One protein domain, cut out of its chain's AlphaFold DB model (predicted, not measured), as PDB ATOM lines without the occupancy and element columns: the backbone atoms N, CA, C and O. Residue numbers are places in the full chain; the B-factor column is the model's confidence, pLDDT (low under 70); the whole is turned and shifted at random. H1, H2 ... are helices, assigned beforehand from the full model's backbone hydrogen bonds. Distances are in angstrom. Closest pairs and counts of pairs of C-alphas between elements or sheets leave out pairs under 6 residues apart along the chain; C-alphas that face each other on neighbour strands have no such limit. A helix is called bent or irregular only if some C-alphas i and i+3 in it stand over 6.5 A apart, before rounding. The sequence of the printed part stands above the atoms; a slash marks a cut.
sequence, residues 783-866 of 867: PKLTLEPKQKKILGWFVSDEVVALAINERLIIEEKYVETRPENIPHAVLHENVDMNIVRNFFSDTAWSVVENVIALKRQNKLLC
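Overview. This is residues 783 to 866 of the 867 residues of the protein "SWIM-type domain-containing protein" of Tribolium castaneum (UniProt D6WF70). Two short helices, H1 and H2, form a helical hairpin, a third short helix, H4, crosses H1, and the one long helix, H5, runs along another side of the domain, well away from that hairpin. The four-residue H3 sits near the later part of H5, and a long stretch without a named element, residues 810 to 827, leads to it from H2. The printed part has 84 residues with five named helices, H1 to H5 in order along the chain, and no named strand; the class is all helix. It is compact, with a radius of gyration of the C-alphas of 12.5 A, and the C-alphas span 40 by 32 by 19 A.

Arrangement. H1, residues 787 to 795, touches H2, residues 801 to 809, and the two are a helical hairpin. Their closest C-alphas are those of Leu 795 and Val 804, 6.1 A apart; they run opposite ways at 37 degrees, only just a steep tilt. H1 also touches H4, residues 837 to 843, with the C-alphas of Gln 791 and Val 840 closest at 5.9 A; the two are about perpendicular at 85 degrees. H2 and H4 are close but not clearly touching, their closest C-alphas, Ala 807 and Phe 843, being 6.5 A apart. H5, residues 846 to 864, is close to H4 but not clearly touching: the closest C-alphas are those of Arg 841 and Trp 849, 7.0 A apart, with a shallow tilt of 27 degrees, opposite ways. H3, residues 828 to 831, only just touches H5, with 3 pairs of C-alphas within 8 A; the closest are those of Leu 831 and Arg 860, 7.5 A apart, and H5 takes part with residues 856 to 860 alone. H5 is apart from H1 and H2. In H1, H2 and H5 every O i to N i+4 pair is within hydrogen-bond range; H3 is too short for such a pair, and H4 has 0 of 3, beside 3 of 4 O i to N i+3 pairs within range.

Along the chain. H1 begins at C-alpha 787, at (166.074, 202.422, 235.298), and is 12.2 A long from first to last C-alpha; H2 is 12.1 A long. H4 is irregular: C-alphas 839 and 842 are 7.4 A apart. H5, the longest helix, runs 27.5 A from C-alpha 846 at (169.122, 183.000, 245.620) to C-alpha 864 at (180.480, 179.452, 220.778).

Size, cuts and confidence. The two C-alphas farthest apart, those of Glu 810 and Leu 865, are 40.3 A apart. The printed part has no cut. The link from H2 to H3, 18 residues, is long; the other links are tight. The mean pLDDT of the printed part is 78.6, and residues 783 to 784 and 862 to 866 are under 70.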
ATOM      1  N   PRO A 783     170.043 201.716 225.779       69.81
ATOM      2  CA  PRO A 783     170.912 202.516 226.650       69.81
ATOM      3  C   PRO A 783     170.251 203.794 227.185       69.81
ATOM      4  O   PRO A 783     170.544 204.209 228.306       69.81
ATOM      5  N   LYS A 784     169.327 204.386 226.414       69.94
ATOM      6  CA  LYS A 784     168.631 205.645 226.732       69.94
ATOM      7  C   LYS A 784     167.355 205.445 227.562       69.94
ATOM      8  O   LYS A 784     166.681 206.425 227.869       69.94
ATOM      9  N   LEU A 785     167.009 204.201 227.914       75.31
ATOM     10  CA  LEU A 785     165.893 203.908 228.817       75.31
ATOM     11  C   LEU A 785     166.249 204.280 230.268       75.31
ATOM     12  O   LEU A 785     167.395 204.122 230.703       75.31
ATOM     13  N   THR A 786     165.258 204.758 231.022       77.31
ATOM     14  CA  THR A 786     165.364 204.967 232.474       77.31
ATOM     15  C   THR A 786     165.394 203.621 233.220       77.31
ATOM     16  O   THR A 786     165.118 202.575 232.630       77.31
ATOM     17  N   LEU A 787     165.782 203.629 234.503       75.44
ATOM     18  CA  LEU A 787     166.074 202.422 235.298       75.44
ATOM     19  C   LEU A 787     164.914 201.405 235.326       75.44
ATOM     20  O   LEU A 787     165.116 200.227 235.056       75.44
ATOM     21  N   GLU A 788     163.696 201.872 235.585       76.88
ATOM     22  CA  GLU A 788     162.503 201.029 235.726       76.88
ATOM     23  C   GLU A 788     162.079 200.340 234.403       76.88
ATOM     24  O   GLU A 788     161.905 199.120 234.392       76.88
ATOM     25  N   PRO A 789     162.022 201.026 233.237       79.12
ATOM     26  CA  PRO A 789     161.822 200.342 231.959       79.12
ATOM     27  C   PRO A 789     162.966 199.393 231.570       79.12
ATOM     28  O   PRO A 789     162.712 198.417 230.864       79.12
ATOM     29  N   LYS A 790     164.212 199.650 232.006       81.31
ATOM     30  CA  LYS A 790     165.326 198.698 231.827       81.31
ATOM     31  C   LYS A 790     165.089 197.428 232.638       81.31
ATOM     32  O   LYS A 790     165.168 196.344 232.072       81.31
ATOM     33  N   GLN A 791     164.728 197.562 233.915       82.50
ATOM     34  CA  GLN A 791     164.398 196.438 234.797       82.50
ATOM     35  C   GLN A 791     163.245 195.606 234.240       82.50
ATOM     36  O   GLN A 791     163.393 194.400 234.083       82.50
ATOM     37  N   LYS A 792     162.144 196.250 233.829       82.88
ATOM     38  CA  LYS A 792     160.989 195.565 233.235       82.88
ATOM     39  C   LYS A 792     161.358 194.762 231.990       82.88
ATOM     40  O   LYS A 792     160.904 193.636 231.817       82.88
ATOM     41  N   LYS A 793     162.205 195.331 231.132       82.75
ATOM     42  CA  LYS A 793     162.616 194.689 229.883       82.75
ATOM     43  C   LYS A 793     163.593 193.533 230.095       82.75
ATOM     44  O   LYS A 793     163.508 192.566 229.353       82.75
ATOM     45  N   ILE A 794     164.487 193.629 231.083       83.62
ATOM     46  CA  ILE A 794     165.399 192.535 231.448       83.62
ATOM     47  C   ILE A 794     164.629 191.406 232.153       83.62
ATOM     48  O   ILE A 794     164.829 190.244 231.821       83.62
ATOM     49  N   LEU A 795     163.724 191.729 233.086       84.62
ATOM     50  CA  LEU A 795     162.907 190.733 233.795       84.62
ATOM     51  C   LEU A 795     161.996 189.951 232.840       84.62
ATOM     52  O   LEU A 795     161.917 188.729 232.940       84.62
ATOM     53  N   GLY A 796     161.395 190.634 231.859       82.06
ATOM     54  CA  GLY A 796     160.552 190.008 230.832       82.06
ATOM     55  C   GLY A 796     161.281 189.047 229.889       82.06
ATOM     56  O   GLY A 796     160.646 188.412 229.056       82.06
ATOM     57  N   TRP A 797     162.608 188.920 229.984       85.56
ATOM     58  CA  TRP A 797     163.345 187.883 229.258       85.56
ATOM     59  C   TRP A 797     163.337 186.527 229.957       85.56
ATOM     60  O   TRP A 797     163.548 185.523 229.286       85.56
ATOM     61  N   PHE A 798     163.135 186.501 231.275       82.56
ATOM     62  CA  PHE A 798     163.240 185.288 232.088       82.56
ATOM     63  C   PHE A 798     161.903 184.853 232.677       82.56
ATOM     64  O   PHE A 798     161.795 183.730 233.150       82.56
ATOM     65  N   VAL A 799     160.908 185.737 232.704       84.56
ATOM     66  CA  VAL A 799     159.655 185.529 233.432       84.56
ATOM     67  C   VAL A 799     158.506 186.148 232.635       84.56
ATOM     68  O   VAL A 799     158.716 187.119 231.907       84.56
ATOM     69  N   SER A 800     157.291 185.605 232.753       82.00
ATOM     70  CA  SER A 800     156.111 186.132 232.060       82.00
ATOM     71  C   SER A 800     155.768 187.568 232.480       82.00
ATOM     72  O   SER A 800     155.997 187.971 233.623       82.00
ATOM     73  N   ASP A 801     155.161 188.334 231.567       78.75
ATOM     74  CA  ASP A 801     154.803 189.748 231.780       78.75
ATOM     75  C   ASP A 801     153.933 189.979 233.033       78.75
ATOM     76  O   ASP A 801     154.033 191.029 233.674       78.75
ATOM     77  N   GLU A 802     153.118 188.989 233.410       78.00
ATOM     78  CA  GLU A 802     152.293 189.012 234.624       78.00
ATOM     79  C   GLU A 802     153.150 189.003 235.896       78.00
ATOM     80  O   GLU A 802     152.965 189.836 236.782       78.00
ATOM     81  N   VAL A 803     154.152 188.125 235.969       79.31
ATOM     82  CA  VAL A 803     155.037 188.021 237.139       79.31
ATOM     83  C   VAL A 803     156.008 189.202 237.199       79.31
ATOM     84  O   VAL A 803     156.329 189.675 238.287       79.31
ATOM     85  N   VAL A 804     156.417 189.760 236.054       81.38
ATOM     86  CA  VAL A 804     157.206 191.006 236.009       81.38
ATOM     87  C   VAL A 804     156.427 192.174 236.619       81.38
ATOM     88  O   VAL A 804     156.997 192.984 237.354       81.38
ATOM     89  N   ALA A 805     155.125 192.272 236.332       78.38
ATOM     90  CA  ALA A 805     154.273 193.303 236.914       78.38
ATOM     91  C   ALA A 805     154.147 193.143 238.439       78.38
ATOM     92  O   ALA A 805     154.256 194.140 239.152       78.38
ATOM     93  N   LEU A 806     153.999 191.909 238.933       78.25
ATOM     94  CA  LEU A 806     153.944 191.605 240.370       78.25
ATOM     95  C   LEU A 806     155.288 191.874 241.073       78.25
ATOM     96  O   LEU A 806     155.321 192.454 242.157       78.25
ATOM     97  N   ALA A 807     156.416 191.545 240.442       79.06
ATOM     98  CA  ALA A 807     157.745 191.780 241.007       79.06
ATOM     99  C   ALA A 807     158.082 193.278 241.133       79.06
ATOM    100  O   ALA A 807     158.645 193.705 242.141       79.06
ATOM    101  N   ILE A 808     157.716 194.099 240.139       79.12
ATOM    102  CA  ILE A 808     158.013 195.543 240.144       79.12
ATOM    103  C   ILE A 808     157.023 196.323 241.017       79.12
ATOM    104  O   ILE A 808     157.444 197.172 241.803       79.12
ATOM    105  N   ASN A 809     155.720 196.046 240.896       77.19
ATOM    106  CA  ASN A 809     154.688 196.842 241.564       77.19
ATOM    107  C   ASN A 809     154.418 196.377 243.001       77.19
ATOM    108  O   ASN A 809     154.174 197.209 243.872       77.19
ATOM    109  N   GLU A 810     154.481 195.067 243.255       70.94
ATOM    110  CA  GLU A 810     154.107 194.458 244.541       70.94
ATOM    111  C   GLU A 810     155.318 193.900 245.312       70.94
ATOM    112  O   GLU A 810     155.158 193.353 246.402       70.94
ATOM    113  N   ARG A 811     156.545 194.094 244.790       70.88
ATOM    114  CA  ARG A 811     157.830 193.655 245.381       70.88
ATOM    115  C   ARG A 811     157.886 192.159 245.707       70.88
ATOM    116  O   ARG A 811     158.509 191.752 246.688       70.88
ATOM    117  N   LEU A 812     157.244 191.343 244.879       77.88
ATOM    118  CA  LEU A 812     157.290 189.891 245.007       77.88
ATOM    119  C   LEU A 812     158.680 189.357 244.615       77.88
ATOM    120  O   LEU A 812     159.220 189.737 243.576       77.88
ATOM    121  N   ILE A 813     159.250 188.475 245.441       82.06
ATOM    122  CA  ILE A 813     160.519 187.796 245.141       82.06
ATOM    123  C   ILE A 813     160.226 186.636 244.187       82.06
ATOM    124  O   ILE A 813     159.420 185.756 244.492       82.06
ATOM    125  N   ILE A 814     160.873 186.640 243.026       84.69
ATOM    126  CA  ILE A 814     160.689 185.636 241.982       84.69
ATOM    127  C   ILE A 814     161.405 184.350 242.403       84.69
ATOM    128  O   ILE A 814     162.630 184.313 242.530       84.69
ATOM    129  N   GLU A 815     160.621 183.297 242.616       82.12
ATOM    130  CA  GLU A 815     161.097 181.943 242.910       82.12
ATOM    131  C   GLU A 815     161.427 181.162 241.628       82.12
ATOM    132  O   GLU A 815     160.917 181.459 240.547       82.12
ATOM    133  N   GLU A 816     162.234 180.106 241.764       81.31
ATOM    134  CA  GLU A 816     162.767 179.288 240.662       81.31
ATOM    135  C   GLU A 816     161.692 178.778 239.691       81.31
ATOM    136  O   GLU A 816     161.898 178.770 238.481       81.31
ATOM    137  N   LYS A 817     160.507 178.435 240.207       78.81
ATOM    138  CA  LYS A 817     159.382 177.905 239.418       78.81
ATOM    139  C   LYS A 817     158.854 178.854 238.337       78.81
ATOM    140  O   LYS A 817     158.140 178.408 237.447       78.81
ATOM    141  N   TYR A 818     159.162 180.148 238.433       79.56
ATOM    142  CA  TYR A 818     158.718 181.158 237.473       79.56
ATOM    143  C   TYR A 818     159.791 181.518 236.439       79.56
ATOM    144  O   TYR A 818     159.502 182.267 235.507       79.56
ATOM    145  N   VAL A 819     161.017 181.013 236.595       82.25
ATOM    146  CA  VAL A 819     162.141 181.334 235.713       82.25
ATOM    147  C   VAL A 819     162.137 180.405 234.500       82.25
ATOM    148  O   VAL A 819     162.110 179.184 234.632       82.25
ATOM    149  N   GLU A 820     162.206 180.982 233.304       81.00
ATOM    150  CA  GLU A 820     162.382 180.250 232.054       81.00
ATOM    151  C   GLU A 820     163.764 179.586 232.026       81.00
ATOM    152  O   GLU A 820     164.807 180.240 232.091       81.00
ATOM    153  N   THR A 821     163.760 178.259 231.927       79.38
ATOM    154  CA  THR A 821     164.962 177.421 232.000       79.38
ATOM    155  C   THR A 821     165.503 177.056 230.622       79.38
ATOM    156  O   THR A 821     166.639 176.594 230.513       79.38
ATOM    157  N   ARG A 822     164.731 177.282 229.549       77.75
ATOM    158  CA  ARG A 822     165.140 176.956 228.177       77.75
ATOM    159  C   ARG A 822     165.960 178.093 227.554       77.75
ATOM    160  O   ARG A 822     165.408 179.161 227.274       77.75
ATOM    161  N   PRO A 823     167.249 177.874 227.212       76.00
ATOM    162  CA  PRO A 823     168.085 178.913 226.610       76.00
ATOM    163  C   PRO A 823     167.567 179.431 225.261       76.00
ATOM    164  O   PRO A 823     167.891 180.555 224.890       76.00
ATOM    165  N   GLU A 824     166.782 178.642 224.523       75.06
ATOM    166  CA  GLU A 824     166.206 178.984 223.209       75.06
ATOM    167  C   GLU A 824     165.189 180.134 223.284       75.06
ATOM    168  O   GLU A 824     165.168 180.993 222.404       75.06
ATOM    169  N   ASN A 825     164.399 180.185 224.361       75.94
ATOM    170  CA  ASN A 825     163.299 181.141 224.531       75.94
ATOM    171  C   ASN A 825     163.766 182.516 225.026       75.94
ATOM    172  O   ASN A 825     163.059 183.514 224.901       75.94
ATOM    173  N   ILE A 826     164.979 182.585 225.567       80.25
ATOM    174  CA  ILE A 826     165.559 183.827 226.072       80.25
ATOM    175  C   ILE A 826     166.126 184.641 224.891       80.25
ATOM    176  O   ILE A 826     166.719 184.071 223.978       80.25
ATOM    177  N   PRO A 827     166.046 185.976 224.845       79.81
ATOM    178  CA  PRO A 827     166.666 186.745 223.762       79.81
ATOM    179  C   PRO A 827     168.207 186.757 223.813       79.81
ATOM    180  O   PRO A 827     168.817 186.809 224.878       79.81
ATOM    181  N   HIS A 828     168.877 186.803 222.653       77.12
ATOM    182  CA  HIS A 828     170.346 186.946 222.565       77.12
ATOM    183  C   HIS A 828     170.874 188.279 223.131       77.12
ATOM    184  O   HIS A 828     172.061 188.393 223.437       77.12
ATOM    185  N   ALA A 829     169.989 189.267 223.304       77.31
ATOM    186  CA  ALA A 829     170.294 190.578 223.875       77.31
ATOM    187  C   ALA A 829     170.862 190.509 225.305       77.31
ATOM    188  O   ALA A 829     171.607 191.401 225.694       77.31
ATOM    189  N   VAL A 830     170.578 189.434 226.050       79.19
ATOM    190  CA  VAL A 830     171.092 189.182 227.411       79.19
ATOM    191  C   VAL A 830     172.625 189.100 227.456       79.19
ATOM    192  O   VAL A 830     173.232 189.364 228.486       79.19
ATOM    193  N   LEU A 831     173.274 188.750 226.339       77.31
ATOM    194  CA  LEU A 831     174.733 188.613 226.243       77.31
ATOM    195  C   LEU A 831     175.447 189.900 225.796       77.31
ATOM    196  O   LEU A 831     176.659 189.879 225.596       77.31
ATOM    197  N   HIS A 832     174.716 190.992 225.572       78.56
ATOM    198  CA  HIS A 832     175.275 192.236 225.050       78.56
ATOM    199  C   HIS A 832     175.970 193.046 226.161       78.56
ATOM    200  O   HIS A 832     175.412 193.224 227.235       78.56
ATOM    201  N   GLU A 833     177.143 193.627 225.880       71.56
ATOM    202  CA  GLU A 833     177.982 194.344 226.870       71.56
ATOM    203  C   GLU A 833     177.269 195.506 227.594       71.56
ATOM    204  O   GLU A 833     177.504 195.759 228.769       71.56
ATOM    205  N   ASN A 834     176.346 196.190 226.911       73.94
ATOM    206  CA  ASN A 834     175.542 197.295 227.443       73.94
ATOM    207  C   ASN A 834     174.369 196.873 228.359       73.94
ATOM    208  O   ASN A 834     173.551 197.724 228.720       73.94
ATOM    209  N   VAL A 835     174.230 195.583 228.684       79.62
ATOM    210  CA  VAL A 835     173.162 195.047 229.540       79.62
ATOM    211  C   VAL A 835     173.762 194.584 230.868       79.62
ATOM    212  O   VAL A 835     174.455 193.574 230.924       79.62
ATOM    213  N   ASP A 836     173.467 195.310 231.948       79.50
ATOM    214  CA  ASP A 836     173.878 194.930 233.304       79.50
ATOM    215  C   ASP A 836     172.773 194.124 234.002       79.50
ATOM    216  O   ASP A 836     171.708 194.646 234.345       79.50
ATOM    217  N   MET A 837     173.041 192.835 234.203       79.00
ATOM    218  CA  MET A 837     172.123 191.889 234.836       79.00
ATOM    219  C   MET A 837     171.997 192.100 236.350       79.00
ATOM    220  O   MET A 837     170.980 191.725 236.933       79.00
ATOM    221  N   ASN A 838     172.957 192.765 236.999       78.31
ATOM    222  CA  ASN A 838     172.896 192.991 238.446       78.31
ATOM    223  C   ASN A 838     171.748 193.927 238.846       78.31
ATOM    224  O   ASN A 838     171.272 193.875 239.979       78.31
ATOM    225  N   ILE A 839     171.246 194.735 237.905       81.38
ATOM    226  CA  ILE A 839     170.134 195.669 238.121       81.38
ATOM    227  C   ILE A 839     168.828 194.931 238.483       81.38
ATOM    228  O   ILE A 839     167.957 195.513 239.138       81.38
ATOM    229  N   VAL A 840     168.687 193.661 238.084       82.81
ATOM    230  CA  VAL A 840     167.499 192.837 238.363       82.81
ATOM    231  C   VAL A 840     167.714 191.770 239.442       82.81
ATOM    232  O   VAL A 840     166.753 191.110 239.823       82.81
ATOM    233  N   ARG A 841     168.931 191.629 239.988       81.38
ATOM    234  CA  ARG A 841     169.267 190.595 240.986       81.38
ATOM    235  C   ARG A 841     168.352 190.627 242.209       81.38
ATOM    236  O   ARG A 841     167.903 189.587 242.670       81.38
ATOM    237  N   ASN A 842     168.022 191.825 242.688       82.12
ATOM    238  CA  ASN A 842     167.217 192.018 243.898       82.12
ATOM    239  C   ASN A 842     165.754 191.548 243.763       82.12
ATOM    240  O   ASN A 842     165.026 191.581 244.750       82.12
ATOM    241  N   PHE A 843     165.316 191.150 242.563       82.12
ATOM    242  CA  PHE A 843     163.966 190.639 242.318       82.12
ATOM    243  C   PHE A 843     163.885 189.105 242.332       82.12
ATOM    244  O   PHE A 843     162.779 188.580 242.283       82.12
ATOM    245  N   PHE A 844     165.007 188.383 242.414       84.69
ATOM    246  CA  PHE A 844     165.043 186.915 242.410       84.69
ATOM    247  C   PHE A 844     165.453 186.354 243.776       84.69
ATOM    248  O   PHE A 844     166.219 186.984 244.505       84.69
ATOM    249  N   SER A 845     164.970 185.155 244.122       87.25
ATOM    250  CA  SER A 845     165.531 184.374 245.235       87.25
ATOM    251  C   SER A 845     166.925 183.844 244.877       87.25
ATOM    252  O   SER A 845     167.243 183.681 243.700       87.25
ATOM    253  N   ASP A 846     167.759 183.513 245.869       80.94
ATOM    254  CA  ASP A 846     169.122 183.000 245.620       80.94
ATOM    255  C   ASP A 846     169.126 181.706 244.782       80.94
ATOM    256  O   ASP A 846     169.999 181.495 243.935       80.94
ATOM    257  N   THR A 847     168.106 180.863 244.959       80.81
ATOM    258  CA  THR A 847     167.900 179.653 244.151       80.81
ATOM    259  C   THR A 847     167.499 179.989 242.713       80.81
ATOM    260  O   THR A 847     168.088 179.465 241.772       80.81
ATOM    261  N   ALA A 848     166.572 180.933 242.525       84.44
ATOM    262  CA  ALA A 848     166.126 181.378 241.207       84.44
ATOM    263  C   ALA A 848     167.239 182.090 240.424       84.44
ATOM    264  O   ALA A 848     167.397 181.876 239.223       84.44
ATOM    265  N   TRP A 849     168.048 182.905 241.104       87.88
ATOM    266  CA  TRP A 849     169.174 183.608 240.497       87.88
ATOM    267  C   TRP A 849     170.255 182.642 240.007       87.88
ATOM    268  O   TRP A 849     170.776 182.805 238.905       87.88
ATOM    269  N   SER A 850     170.521 181.584 240.777       83.81
ATOM    270  CA  SER A 850     171.452 180.519 240.381       83.81
ATOM    271  C   SER A 850     171.007 179.828 239.081       83.81
ATOM    272  O   SER A 850     171.830 179.504 238.225       83.81
ATOM    273  N   VAL A 851     169.695 179.653 238.882       83.56
ATOM    274  CA  VAL A 851     169.131 179.124 237.629       83.56
ATOM    275  C   VAL A 851     169.288 180.115 236.475       83.56
ATOM    276  O   VAL A 851     169.722 179.717 235.395       83.56
ATOM    277  N   VAL A 852     169.030 181.409 236.695       84.62
ATOM    278  CA  VAL A 852     169.272 182.459 235.688       84.62
ATOM    279  C   VAL A 852     170.741 182.473 235.243       84.62
ATOM    280  O   VAL A 852     171.020 182.499 234.042       84.62
ATOM    281  N   GLU A 853     171.691 182.398 236.178       84.31
ATOM    282  CA  GLU A 853     173.128 182.355 235.876       84.31
ATOM    283  C   GLU A 853     173.515 181.110 235.062       84.31
ATOM    284  O   GLU A 853     174.219 181.229 234.053       84.31
ATOM    285  N   ASN A 854     172.990 179.937 235.430       83.94
ATOM    286  CA  ASN A 854     173.224 178.687 234.703       83.94
ATOM    287  C   ASN A 854     172.684 178.736 233.266       83.94
ATOM    288  O   ASN A 854     173.363 178.311 232.328       83.94
ATOM    289  N   VAL A 855     171.494 179.303 233.061       83.38
ATOM    290  CA  VAL A 855     170.874 179.415 231.732       83.38
ATOM    291  C   VAL A 855     171.632 180.406 230.841       83.38
ATOM    292  O   VAL A 855     171.828 180.151 229.648       83.38
ATOM    293  N   ILE A 856     172.138 181.508 231.403       83.19
ATOM    294  CA  ILE A 856     173.007 182.450 230.680       83.19
ATOM    295  C   ILE A 856     174.343 181.790 230.311       83.19
ATOM    296  O   ILE A 856     174.828 181.981 229.191       83.19
ATOM    297  N   ALA A 857     174.931 180.996 231.213       82.00
ATOM    298  CA  ALA A 857     176.175 180.267 230.962       82.00
ATOM    299  C   ALA A 857     176.017 179.228 229.836       82.00
ATOM    300  O   ALA A 857     176.813 179.223 228.893       82.00
ATOM    301  N   LEU A 858     174.940 178.435 229.867       80.50
ATOM    302  CA  LEU A 858     174.565 177.501 228.797       80.50
ATOM    303  C   LEU A 858     174.371 178.222 227.455       80.50
ATOM    304  O   LEU A 858     174.855 177.772 226.417       80.50
ATOM    305  N   LYS A 859     173.733 179.397 227.464       81.00
ATOM    306  CA  LYS A 859     173.537 180.200 226.252       81.00
ATOM    307  C   LYS A 859     174.847 180.763 225.683       81.00
ATOM    308  O   LYS A 859     174.990 180.853 224.464       81.00
ATOM    309  N   ARG A 860     175.815 181.123 226.536       79.69
ATOM    310  CA  ARG A 860     177.168 181.532 226.102       79.69
ATOM    311  C   ARG A 860     177.926 180.373 225.458       79.69
ATOM    312  O   ARG A 860     178.546 180.588 224.421       79.69
ATOM    313  N   GLN A 861     177.834 179.168 226.023       75.69
ATOM    314  CA  GLN A 861     178.435 177.966 225.435       75.69
ATOM    315  C   GLN A 861     177.807 177.608 224.080       75.69
ATOM    316  O   GLN A 861     178.537 177.386 223.119       75.69
ATOM    317  N   ASN A 862     176.477 177.661 223.953       69.44
ATOM    318  CA  ASN A 862     175.794 177.372 222.683       69.44
ATOM    319  C   ASN A 862     176.128 178.381 221.570       69.44
ATOM    320  O   ASN A 862     176.207 178.005 220.405       69.44
ATOM    321  N   LYS A 863     176.386 179.653 221.908       62.66
ATOM    322  CA  LYS A 863     176.811 180.666 220.926       62.66
ATOM    323  C   LYS A 863     178.233 180.423 220.395       62.66
ATOM    324  O   LYS A 863     178.509 180.770 219.254       62.66
ATOM    325  N   LEU A 864     179.117 179.821 221.195       56.91
ATOM    326  CA  LEU A 864     180.480 179.452 220.778       56.91
ATOM    327  C   LEU A 864     180.515 178.217 219.859       56.91
ATOM    328  O   LEU A 864     181.499 178.030 219.159       56.91
ATOM    329  N   LEU A 865     179.454 177.401 219.842       50.78
ATOM    330  CA  LEU A 865     179.323 176.214 218.984       50.78
ATOM    331  C   LEU A 865     178.625 176.497 217.637       50.78
ATOM    332  O   LEU A 865     178.601 175.626 216.775       50.78
ATOM    333  N   CYS A 866     178.046 177.690 217.454       48.84
ATOM    334  CA  CYS A 866     177.347 178.126 216.232       48.84
ATOM    335  C   CYS A 866     178.046 179.295 215.505       48.84
ATOM    336  O   CYS A 866     177.426 179.924 214.647       48.84
TER     337      CYS A 866